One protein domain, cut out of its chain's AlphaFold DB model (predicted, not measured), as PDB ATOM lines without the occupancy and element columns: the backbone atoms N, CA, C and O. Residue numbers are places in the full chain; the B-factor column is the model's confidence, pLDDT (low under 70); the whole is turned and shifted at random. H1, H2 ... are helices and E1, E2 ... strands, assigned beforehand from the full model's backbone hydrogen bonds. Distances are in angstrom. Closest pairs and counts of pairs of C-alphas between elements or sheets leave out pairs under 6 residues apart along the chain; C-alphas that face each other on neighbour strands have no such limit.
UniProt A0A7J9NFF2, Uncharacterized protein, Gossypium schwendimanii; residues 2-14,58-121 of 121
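AT A GLANCE: This is residues 2 to 14 and 58 to 121 of the 121 residues of an uncharacterized protein of Gossypium schwendimanii (UniProt A0A7J9NFF2). What shape? It has little regular structure: an antiparallel sheet, E1-E2-E3, trailing loops, then helix H1 off it. How large? The printed part has 77 residues, 23 in named elements, mostly strand. It is loose, radius of gyration of the C-alphas 14.8 A, spanning 44 by 35 by 21 A.

HOW THE PARTS SIT: Which strands pair? E1, residues 3 to 8, is antiparallel to E2, 74 to 81; N 5 and O 78, 2.8 A, are within hydrogen-bond range. E2 and E3, 84 to 88, form a hairpin, N 79 to O 86 2.9 A. And the helix? H1, residues 114 to 117, too short for O i to N i+4 pairs, follows a long link, not on the sheet.

IN THESE COORDINATES: Which anchors? C-alpha 3 is at (171.336, 172.349, 170.153), C-alpha 117 at (169.068, 182.541, 160.246). How long? E2 spans 20.4 A.

THE WHOLE: Any cut? Yes, 43 residues between 14 and 58 are not printed, and across this cut C-alphas 14 and 58 are 14.0 A apart. Low confidence? pLDDT is under 70 at residues 58 to 71, for instance.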
ATOM      1  N   GLY A   2     174.344 173.582 173.857       86.88
ATOM      2  CA  GLY A   2     174.098 173.749 172.420       86.88
ATOM      3  C   GLY A   2     172.930 172.877 171.968       86.88
ATOM      4  O   GLY A   2     172.506 171.993 172.713       86.88
ATOM      5  N   VAL A   3     172.413 173.134 170.771       92.19
ATOM      6  CA  VAL A   3     171.336 172.349 170.153       92.19
ATOM      7  C   VAL A   3     171.777 171.843 168.785       92.19
ATOM      8  O   VAL A   3     172.500 172.531 168.063       92.19
ATOM      9  N   SER A   4     171.335 170.642 168.424       90.69
ATOM     10  CA  SER A   4     171.717 169.987 167.173       90.69
ATOM     11  C   SER A   4     170.481 169.550 166.404       90.69
ATOM     12  O   SER A   4     169.595 168.894 166.947       90.69
ATOM     13  N   PHE A   5     170.453 169.879 165.117       90.88
ATOM     14  CA  PHE A   5     169.384 169.537 164.191       90.88
ATOM     15  C   PHE A   5     169.921 168.602 163.119       90.88
ATOM     16  O   PHE A   5     170.923 168.897 162.467       90.88
ATOM     17  N   LYS A   6     169.223 167.491 162.897       90.81
ATOM     18  CA  LYS A   6     169.461 166.606 161.756       90.81
ATOM     19  C   LYS A   6     168.430 166.941 160.691       90.81
ATOM     20  O   LYS A   6     167.236 166.806 160.938       90.81
ATOM     21  N   VAL A   7     168.890 167.390 159.528       88.06
ATOM     22  CA  VAL A   7     168.011 167.815 158.435       88.06
ATOM     23  C   VAL A   7     167.973 166.715 157.386       88.06
ATOM     24  O   VAL A   7     169.014 166.304 156.871       88.06
ATOM     25  N   SER A   8     166.781 166.205 157.090       89.56
ATOM     26  CA  SER A   8     166.566 165.186 156.064       89.56
ATOM     27  C   SER A   8     166.736 165.755 154.656       89.56
ATOM     28  O   SER A   8     166.533 166.942 154.403       89.56
ATOM     29  N   LYS A   9     167.091 164.884 153.711       88.00
ATOM     30  CA  LYS A   9     167.175 165.199 152.275       88.00
ATOM     31  C   LYS A   9     165.810 165.513 151.662       88.00
ATOM     32  O   LYS A   9     165.710 166.286 150.715       88.00
ATOM     33  N   THR A  10     164.765 164.913 152.217       87.31
ATOM     34  CA  THR A  10     163.370 165.093 151.818       87.31
ATOM     35  C   THR A  10     162.610 165.876 152.880       87.31
ATOM     36  O   THR A  10     162.854 165.717 154.074       87.31
ATOM     37  N   GLY A  11     161.668 166.712 152.455       85.38
ATOM     38  CA  GLY A  11     160.809 167.479 153.351       85.38
ATOM     39  C   GLY A  11     159.901 168.429 152.581       85.38
ATOM     40  O   GLY A  11     160.057 168.626 151.375       85.38
ATOM     41  N   THR A  12     158.945 169.032 153.278       85.06
ATOM     42  CA  THR A  12     158.024 170.024 152.713       85.06
ATOM     43  C   THR A  12     158.393 171.424 153.179       85.06
ATOM     44  O   THR A  12     158.748 171.630 154.338       85.06
ATOM     45  N   ARG A  13     158.277 172.419 152.292       83.94
ATOM     46  CA  ARG A  13     158.468 173.823 152.678       83.94
ATOM     47  C   ARG A  13     157.325 174.276 153.581       83.94
ATOM     48  O   ARG A  13     156.165 173.991 153.285       83.94
ATOM     49  N   PHE A  14     157.659 175.026 154.629       83.56
ATOM     50  CA  PHE A  14     156.658 175.709 155.437       83.56
ATOM     51  C   PHE A  14     155.831 176.640 154.546       83.56
ATOM     52  O   PHE A  14     156.383 177.444 153.793       83.56
ATOM     53  N   ARG A  58     147.326 169.838 163.282       42.91
ATOM     54  CA  ARG A  58     147.943 169.577 164.578       42.91
ATOM     55  C   ARG A  58     149.195 170.449 164.677       42.91
ATOM     56  O   ARG A  58     150.032 170.390 163.775       42.91
ATOM     57  N   PRO A  59     149.351 171.257 165.735       43.97
ATOM     58  CA  PRO A  59     150.632 171.877 166.010       43.97
ATOM     59  C   PRO A  59     151.633 170.754 166.294       43.97
ATOM     60  O   PRO A  59     151.381 169.885 167.129       43.97
ATOM     61  N   PHE A  60     152.749 170.748 165.567       49.16
ATOM     62  CA  PHE A  60     153.846 169.797 165.754       49.16
ATOM     63  C   PHE A  60     154.605 170.152 167.038       49.16
ATOM     64  O   PHE A  60     155.711 170.677 167.017       49.16
ATOM     65  N   VAL A  61     153.977 169.914 168.180       47.22
ATOM     66  CA  VAL A  61     154.660 169.773 169.464       47.22
ATOM     67  C   VAL A  61     154.487 168.318 169.855       47.22
ATOM     68  O   VAL A  61     153.680 167.964 170.707       47.22
ATOM     69  N   SER A  62     155.195 167.458 169.125       42.97
ATOM     70  CA  SER A  62     155.509 166.131 169.626       42.97
ATOM     71  C   SER A  62     156.880 166.235 170.280       42.97
ATOM     72  O   SER A  62     157.880 166.429 169.593       42.97
ATOM     73  N   ASP A  63     156.898 166.141 171.608       47.75
ATOM     74  CA  ASP A  63     158.088 165.920 172.444       47.75
ATOM     75  C   ASP A  63     158.560 164.450 172.364       47.75
ATOM     76  O   ASP A  63     159.236 163.911 173.235       47.75
ATOM     77  N   GLU A  64     158.162 163.755 171.301       42.03
ATOM     78  CA  GLU A  64     158.685 162.456 170.939       42.03
ATOM     79  C   GLU A  64     159.856 162.721 170.001       42.03
ATOM     80  O   GLU A  64     159.665 163.166 168.870       42.03
ATOM     81  N   VAL A  65     161.065 162.549 170.548       50.75
ATOM     82  CA  VAL A  65     162.357 162.407 169.865       50.75
ATOM     83  C   VAL A  65     162.203 162.521 168.352       50.75
ATOM     84  O   VAL A  65     161.701 161.589 167.727       50.75
ATOM     85  N   LEU A  66     162.635 163.654 167.780       57.66
ATOM     86  CA  LEU A  66     162.704 163.921 166.337       57.66
ATOM     87  C   LEU A  66     163.670 162.932 165.656       57.66
ATOM     88  O   LEU A  66     164.736 163.278 165.144       57.66
ATOM     89  N   CYS A  67     163.320 161.656 165.692       55.69
ATOM     90  CA  CYS A  67     163.925 160.600 164.935       55.69
ATOM     91  C   CYS A  67     163.440 160.829 163.519       55.69
ATOM     92  O   CYS A  67     162.305 160.515 163.168       55.69
ATOM     93  N   VAL A  68     164.328 161.409 162.712       58.53
ATOM     94  CA  VAL A  68     164.256 161.289 161.261       58.53
ATOM     95  C   VAL A  68     163.877 159.827 160.966       58.53
ATOM     96  O   VAL A  68     164.600 158.938 161.435       58.53
ATOM     97  N   PRO A  69     162.731 159.569 160.302       64.38
ATOM     98  CA  PRO A  69     162.302 158.220 159.959       64.38
ATOM     99  C   PRO A  69     163.468 157.441 159.365       64.38
ATOM    100  O   PRO A  69     164.292 158.017 158.658       64.38
ATOM    101  N   LYS A  70     163.563 156.140 159.654       62.09
ATOM    102  CA  LYS A  70     164.710 155.313 159.240       62.09
ATOM    103  C   LYS A  70     164.950 155.339 157.720       62.09
ATOM    104  O   LYS A  70     166.076 155.128 157.284       62.09
ATOM    105  N   ASP A  71     163.911 155.670 156.959       64.88
ATOM    106  CA  ASP A  71     163.922 155.786 155.500       64.88
ATOM    107  C   ASP A  71     164.375 157.168 154.989       64.88
ATOM    108  O   ASP A  71     164.589 157.361 153.792       64.88
ATOM    109  N   HIS A  72     164.512 158.161 155.867       71.69
ATOM    110  CA  HIS A  72     164.928 159.507 155.500       71.69
ATOM    111  C   HIS A  72     166.426 159.694 155.738       71.69
ATOM    112  O   HIS A  72     166.898 159.936 156.847       71.69
ATOM    113  N   GLU A  73     167.181 159.625 154.642       84.69
ATOM    114  CA  GLU A  73     168.589 160.008 154.616       84.69
ATOM    115  C   GLU A  73     168.764 161.436 155.154       84.69
ATOM    116  O   GLU A  73     168.093 162.385 154.729       84.69
ATOM    117  N   ILE A  74     169.690 161.596 156.096       85.38
ATOM    118  CA  ILE A  74     170.086 162.902 156.622       85.38
ATOM    119  C   ILE A  74     170.956 163.572 155.568       85.38
ATOM    120  O   ILE A  74     171.946 162.994 155.138       85.38
ATOM    121  N   SER A  75     170.618 164.795 155.171       87.44
ATOM    122  CA  SER A  75     171.420 165.569 154.224       87.44
ATOM    123  C   SER A  75     172.564 166.306 154.908       87.44
ATOM    124  O   SER A  75     173.652 166.387 154.347       87.44
ATOM    125  N   PHE A  76     172.330 166.849 156.102       89.81
ATOM    126  CA  PHE A  76     173.348 167.508 156.915       89.81
ATOM    127  C   PHE A  76     172.899 167.613 158.375       89.81
ATOM    128  O   PHE A  76     171.729 167.412 158.714       89.81
ATOM    129  N   THR A  77     173.847 167.944 159.244       90.88
ATOM    130  CA  THR A  77     173.599 168.274 160.649       90.88
ATOM    131  C   THR A  77     173.984 169.726 160.898       90.88
ATOM    132  O   THR A  77     175.090 170.134 160.548       90.88
ATOM    133  N   LEU A  78     173.089 170.500 161.505       92.12
ATOM    134  CA  LEU A  78     173.347 171.861 161.966       92.12
ATOM    135  C   LEU A  78     173.501 171.841 163.486       92.12
ATOM    136  O   LEU A  78     172.570 171.458 164.188       92.12
ATOM    137  N   ASN A  79     174.651 172.274 163.992       92.12
ATOM    138  CA  ASN A  79     174.892 172.417 165.426       92.12
ATOM    139  C   ASN A  79     175.002 173.898 165.770       92.12
ATOM    140  O   ASN A  79     175.768 174.619 165.127       92.12
ATOM    141  N   LEU A  80     174.252 174.335 166.776       93.38
ATOM    142  CA  LEU A  80     174.254 175.698 167.290       93.38
ATOM    143  C   LEU A  80     174.808 175.698 168.711       93.38
ATOM    144  O   LEU A  80     174.338 174.955 169.577       93.38
ATOM    145  N   TYR A  81     175.771 176.569 168.952       92.69
ATOM    146  CA  TYR A  81     176.401 176.781 170.242       92.69
ATOM    147  C   TYR A  81     176.377 178.276 170.572       92.69
ATOM    148  O   TYR A  81     176.233 179.098 169.674       92.69
ATOM    149  N   PRO A  82     176.526 178.674 171.843       92.50
ATOM    150  CA  PRO A  82     176.573 180.094 172.198       92.50
ATOM    151  C   PRO A  82     177.707 180.875 171.511       92.50
ATOM    152  O   PRO A  82     177.590 182.080 171.314       92.50
ATOM    153  N   ASP A  83     178.799 180.198 171.158       92.19
ATOM    154  CA  ASP A  83     180.009 180.755 170.548       92.19
ATOM    155  C   ASP A  83     180.046 180.647 169.013       92.19
ATOM    156  O   ASP A  83     180.940 181.211 168.382       92.19
ATOM    157  N   GLY A  84     179.077 179.972 168.391       93.00
ATOM    158  CA  GLY A  84     179.003 179.845 166.939       93.00
ATOM    159  C   GLY A  84     178.218 178.625 166.474       93.00
ATOM    160  O   GLY A  84     177.583 177.917 167.252       93.00
ATOM    161  N   TYR A  85     178.281 178.348 165.175       93.56
ATOM    162  CA  TYR A  85     177.599 177.206 164.572       93.56
ATOM    163  C   TYR A  85     178.516 176.403 163.652       93.56
ATOM    164  O   TYR A  85     179.526 176.895 163.153       93.56
ATOM    165  N   CYS A  86     178.154 175.155 163.381       91.94
ATOM    166  CA  CYS A  86     178.788 174.381 162.320       91.94
ATOM    167  C   CYS A  86     177.766 173.529 161.567       91.94
ATOM    168  O   CYS A  86     176.767 173.074 162.128       91.94
ATOM    169  N   ILE A  87     178.031 173.324 160.276       91.19
ATOM    170  CA  ILE A  87     177.225 172.483 159.390       91.19
ATOM    171  C   ILE A  87     178.093 171.296 158.977       91.19
ATOM    172  O   ILE A  87     179.114 171.470 158.312       91.19
ATOM    173  N   GLY A  88     177.706 170.101 159.411       87.69
ATOM    174  CA  GLY A  88     178.407 168.851 159.131       87.69
ATOM    175  C   GLY A  88     177.679 168.015 158.084       87.69
ATOM    176  O   GLY A  88     176.447 167.965 158.067       87.69
ATOM    177  N   LYS A  89     178.440 167.324 157.231       81.25
ATOM    178  CA  LYS A  89     177.884 166.295 156.344       81.25
ATOM    179  C   LYS A  89     177.508 165.043 157.146       81.25
ATOM    180  O   LYS A  89     178.150 164.768 158.163       81.25
ATOM    181  N   PRO A  90     176.495 164.278 156.711       72.38
ATOM    182  CA  PRO A  90     176.259 162.945 157.242       72.38
ATOM    183  C   PRO A  90     177.519 162.087 157.032       72.38
ATOM    184  O   PRO A  90     178.243 162.281 156.048       72.38
ATOM    185  N   PRO A  91     177.824 161.150 157.941       61.25
ATOM    186  CA  PRO A  91     178.860 160.167 157.688       61.25
ATOM    187  C   PRO A  91     178.376 159.239 156.573       61.25
ATOM    188  O   PRO A  91     177.601 158.324 156.828       61.25
ATOM    189  N   GLU A  92     178.799 159.504 155.337       58.41
ATOM    190  CA  GLU A  92     178.481 158.627 154.202       58.41
ATOM    191  C   GLU A  92     179.224 157.287 154.317       58.41
ATOM    192  O   GLU A  92     178.691 156.272 153.901       58.41
ATOM    193  N   ASP A  93     180.360 157.252 155.023       49.88
ATOM    194  CA  ASP A  93     181.083 156.025 155.354       49.88
ATOM    195  C   ASP A  93     181.819 156.188 156.688       49.88
ATOM    196  O   ASP A  93     182.771 156.967 156.810       49.88
ATOM    197  N   ALA A  94     181.398 155.431 157.701       50.72
ATOM    198  CA  ALA A  94     181.914 155.473 159.074       50.72
ATOM    199  C   ALA A  94     183.411 155.107 159.232       50.72
ATOM    200  O   ALA A  94     183.910 155.066 160.353       50.72
ATOM    201  N   LEU A  95     184.140 154.861 158.138       48.75
ATOM    202  CA  LEU A  95     185.545 154.446 158.156       48.75
ATOM    203  C   LEU A  95     186.529 155.554 157.733       48.75
ATOM    204  O   LEU A  95     187.688 155.516 158.132       48.75
ATOM    205  N   ASN A  96     186.088 156.573 156.985       45.94
ATOM    206  CA  ASN A  96     187.013 157.500 156.308       45.94
ATOM    207  C   ASN A  96     187.131 158.896 156.946       45.94
ATOM    208  O   ASN A  96     188.003 159.672 156.562       45.94
ATOM    209  N   GLN A  97     186.291 159.242 157.928       49.34
ATOM    210  CA  GLN A  97     186.319 160.580 158.549       49.34
ATOM    211  C   GLN A  97     187.182 160.681 159.812       49.34
ATOM    212  O   GLN A  97     187.436 161.787 160.286       49.34
ATOM    213  N   ALA A  98     187.719 159.564 160.314       45.38
ATOM    214  CA  ALA A  98     188.662 159.580 161.435       45.38
ATOM    215  C   ALA A  98     189.980 160.327 161.113       45.38
ATOM    216  O   ALA A  98     190.737 160.645 162.026       45.38
ATOM    217  N   THR A  99     190.236 160.654 159.840       43.06
ATOM    218  CA  THR A  99     191.485 161.284 159.378       43.06
ATOM    219  C   THR A  99     191.416 162.816 159.281       43.06
ATOM    220  O   THR A  99     192.455 163.455 159.160       43.06
ATOM    221  N   LEU A 100     190.237 163.446 159.392       48.94
ATOM    222  CA  LEU A 100     190.098 164.917 159.395       48.94
ATOM    223  C   LEU A 100     189.657 165.456 160.765       48.94
ATOM    224  O   LEU A 100     188.862 166.388 160.854       48.94
ATOM    225  N   GLN A 101     190.174 164.854 161.839       48.94
ATOM    226  CA  GLN A 101     189.919 165.230 163.233       48.94
ATOM    227  C   GLN A 101     190.634 166.542 163.608       48.94
ATOM    228  O   GLN A 101     191.543 166.579 164.432       48.94
ATOM    229  N   GLY A 102     190.215 167.642 162.992       55.72
ATOM    230  CA  GLY A 102     190.175 168.934 163.663       55.72
ATOM    231  C   GLY A 102     188.742 169.144 164.139       55.72
ATOM    232  O   GLY A 102     187.812 168.841 163.392       55.72
ATOM    233  N   ALA A 103     188.544 169.640 165.365       60.00
ATOM    234  CA  ALA A 103     187.212 170.041 165.813       60.00
ATOM    235  C   ALA A 103     186.557 170.911 164.721       60.00
ATOM    236  O   ALA A 103     187.237 171.798 164.186       60.00
ATOM    237  N   PRO A 104     185.291 170.653 164.336       67.81
ATOM    238  CA  PRO A 104     184.649 171.408 163.273       67.81
ATOM    239  C   PRO A 104     184.715 172.890 163.632       67.81
ATOM    240  O   PRO A 104     184.182 173.311 164.658       67.81
ATOM    241  N   LYS A 105     185.432 173.666 162.812       82.31
ATOM    242  CA  LYS A 105     185.668 175.086 163.069       82.31
ATOM    243  C   LYS A 105     184.323 175.807 163.119       82.31
ATOM    244  O   LYS A 105     183.648 175.919 162.091       82.31
ATOM    245  N   LEU A 106     183.962 176.286 164.308       90.31
ATOM    246  CA  LEU A 106     182.739 177.045 164.517       90.31
ATOM    247  C   LEU A 106     182.794 178.333 163.694       90.31
ATOM    248  O   LEU A 106     183.786 179.066 163.710       90.31
ATOM    249  N   GLN A 107     181.735 178.565 162.931       91.81
ATOM    250  CA  GLN A 107     181.492 179.811 162.226       91.81
ATOM    251  C   GLN A 107     180.846 180.804 163.203       91.81
ATOM    252  O   GLN A 107     179.955 180.405 163.963       91.81
ATOM    253  N   PRO A 108     181.275 182.075 163.211       94.94
ATOM    254  CA  PRO A 108     180.676 183.092 164.062       94.94
ATOM    255  C   PRO A 108     179.276 183.477 163.566       94.94
ATOM    256  O   PRO A 108     178.957 183.351 162.384       94.94
ATOM    257  N   TYR A 109     178.454 184.021 164.463       94.00
ATOM    258  CA  TYR A 109     177.182 184.653 164.105       94.00
ATOM    259  C   TYR A 109     177.414 186.078 163.588       94.00
ATOM    260  O   TYR A 109     177.173 187.059 164.288       94.00
ATOM    261  N   ASP A 110     177.948 186.192 162.376       92.69
ATOM    262  CA  ASP A 110     178.202 187.472 161.712       92.69
ATOM    263  C   ASP A 110     177.234 187.717 160.538       92.69
ATOM    264  O   ASP A 110     176.311 186.934 160.291       92.69
ATOM    265  N   ARG A 111     177.455 188.798 159.775       90.31
ATOM    266  CA  ARG A 111     176.623 189.134 158.605       90.31
ATOM    267  C   ARG A 111     176.565 188.032 157.545       90.31
ATOM    268  O   ARG A 111     175.607 187.983 156.781       90.31
ATOM    269  N   SER A 112     177.557 187.145 157.467       87.56
ATOM    270  CA  SER A 112     177.521 186.032 156.511       87.56
ATOM    271  C   SER A 112     176.469 184.983 156.897       87.56
ATOM    272  O   SER A 112     175.834 184.380 156.027       87.56
ATOM    273  N   SER A 113     176.209 184.839 158.201       90.06
ATOM    274  CA  SER A 113     175.218 183.915 158.757       90.06
ATOM    275  C   SER A 113     173.768 184.397 158.618       90.06
ATOM    276  O   SER A 113     172.837 183.600 158.746       90.06
ATOM    277  N   GLU A 114     173.552 185.676 158.282       90.19
ATOM    278  CA  GLU A 114     172.216 186.265 158.113       90.19
ATOM    279  C   GLU A 114     171.366 185.497 157.099       90.19
ATOM    280  O   GLU A 114     170.177 185.292 157.308       90.19
ATOM    281  N   THR A 115     171.973 184.998 156.023       87.81
ATOM    282  CA  THR A 115     171.255 184.232 154.991       87.81
ATOM    283  C   THR A 115     170.677 182.903 155.485       87.81
ATOM    284  O   THR A 115     169.741 182.389 154.874       87.81
ATOM    285  N   LEU A 116     171.226 182.348 156.569       87.94
ATOM    286  CA  LEU A 116     170.789 181.082 157.153       87.94
ATOM    287  C   LEU A 116     169.732 181.284 158.239       87.94
ATOM    288  O   LEU A 116     168.816 180.472 158.353       87.94
ATOM    289  N   PHE A 117     169.876 182.340 159.042       88.94
ATOM    290  CA  PHE A 117     169.068 182.541 160.246       88.94
ATOM    291  C   PHE A 117     168.008 183.638 160.114       88.94
ATOM    292  O   PHE A 117     167.059 183.649 160.896       88.94
ATOM    293  N   LEU A 118     168.124 184.547 159.140       85.88
ATOM    294  CA  LEU A 118     167.081 185.535 158.882       85.88
ATOM    295  C   LEU A 118     166.005 184.948 157.978       85.88
ATOM    296  O   LEU A 118     166.267 184.410 156.900       85.88
ATOM    297  N   VAL A 119     164.760 185.109 158.409       71.00
ATOM    298  CA  VAL A 119     163.604 184.723 157.611       71.00
ATOM    299  C   VAL A 119     163.344 185.804 156.564       71.00
ATOM    300  O   VAL A 119     163.110 186.963 156.902       71.00
ATOM    301  N   ARG A 120     163.341 185.422 155.284       64.88
ATOM    302  CA  ARG A 120     162.619 186.177 154.254       64.88
ATOM    303  C   ARG A 120     161.177 185.681 154.285       64.88
ATOM    304  O   ARG A 120     160.901 184.617 153.734       64.88
ATOM    305  N   ILE A 121     160.324 186.371 155.039       56.41
ATOM    306  CA  ILE A 121     158.868 186.155 155.019       56.41
ATOM    307  C   ILE A 121     158.304 186.915 153.827       56.41
ATOM    308  O   ILE A 121     158.727 188.078 153.645       56.41
TER     309      ILE A 121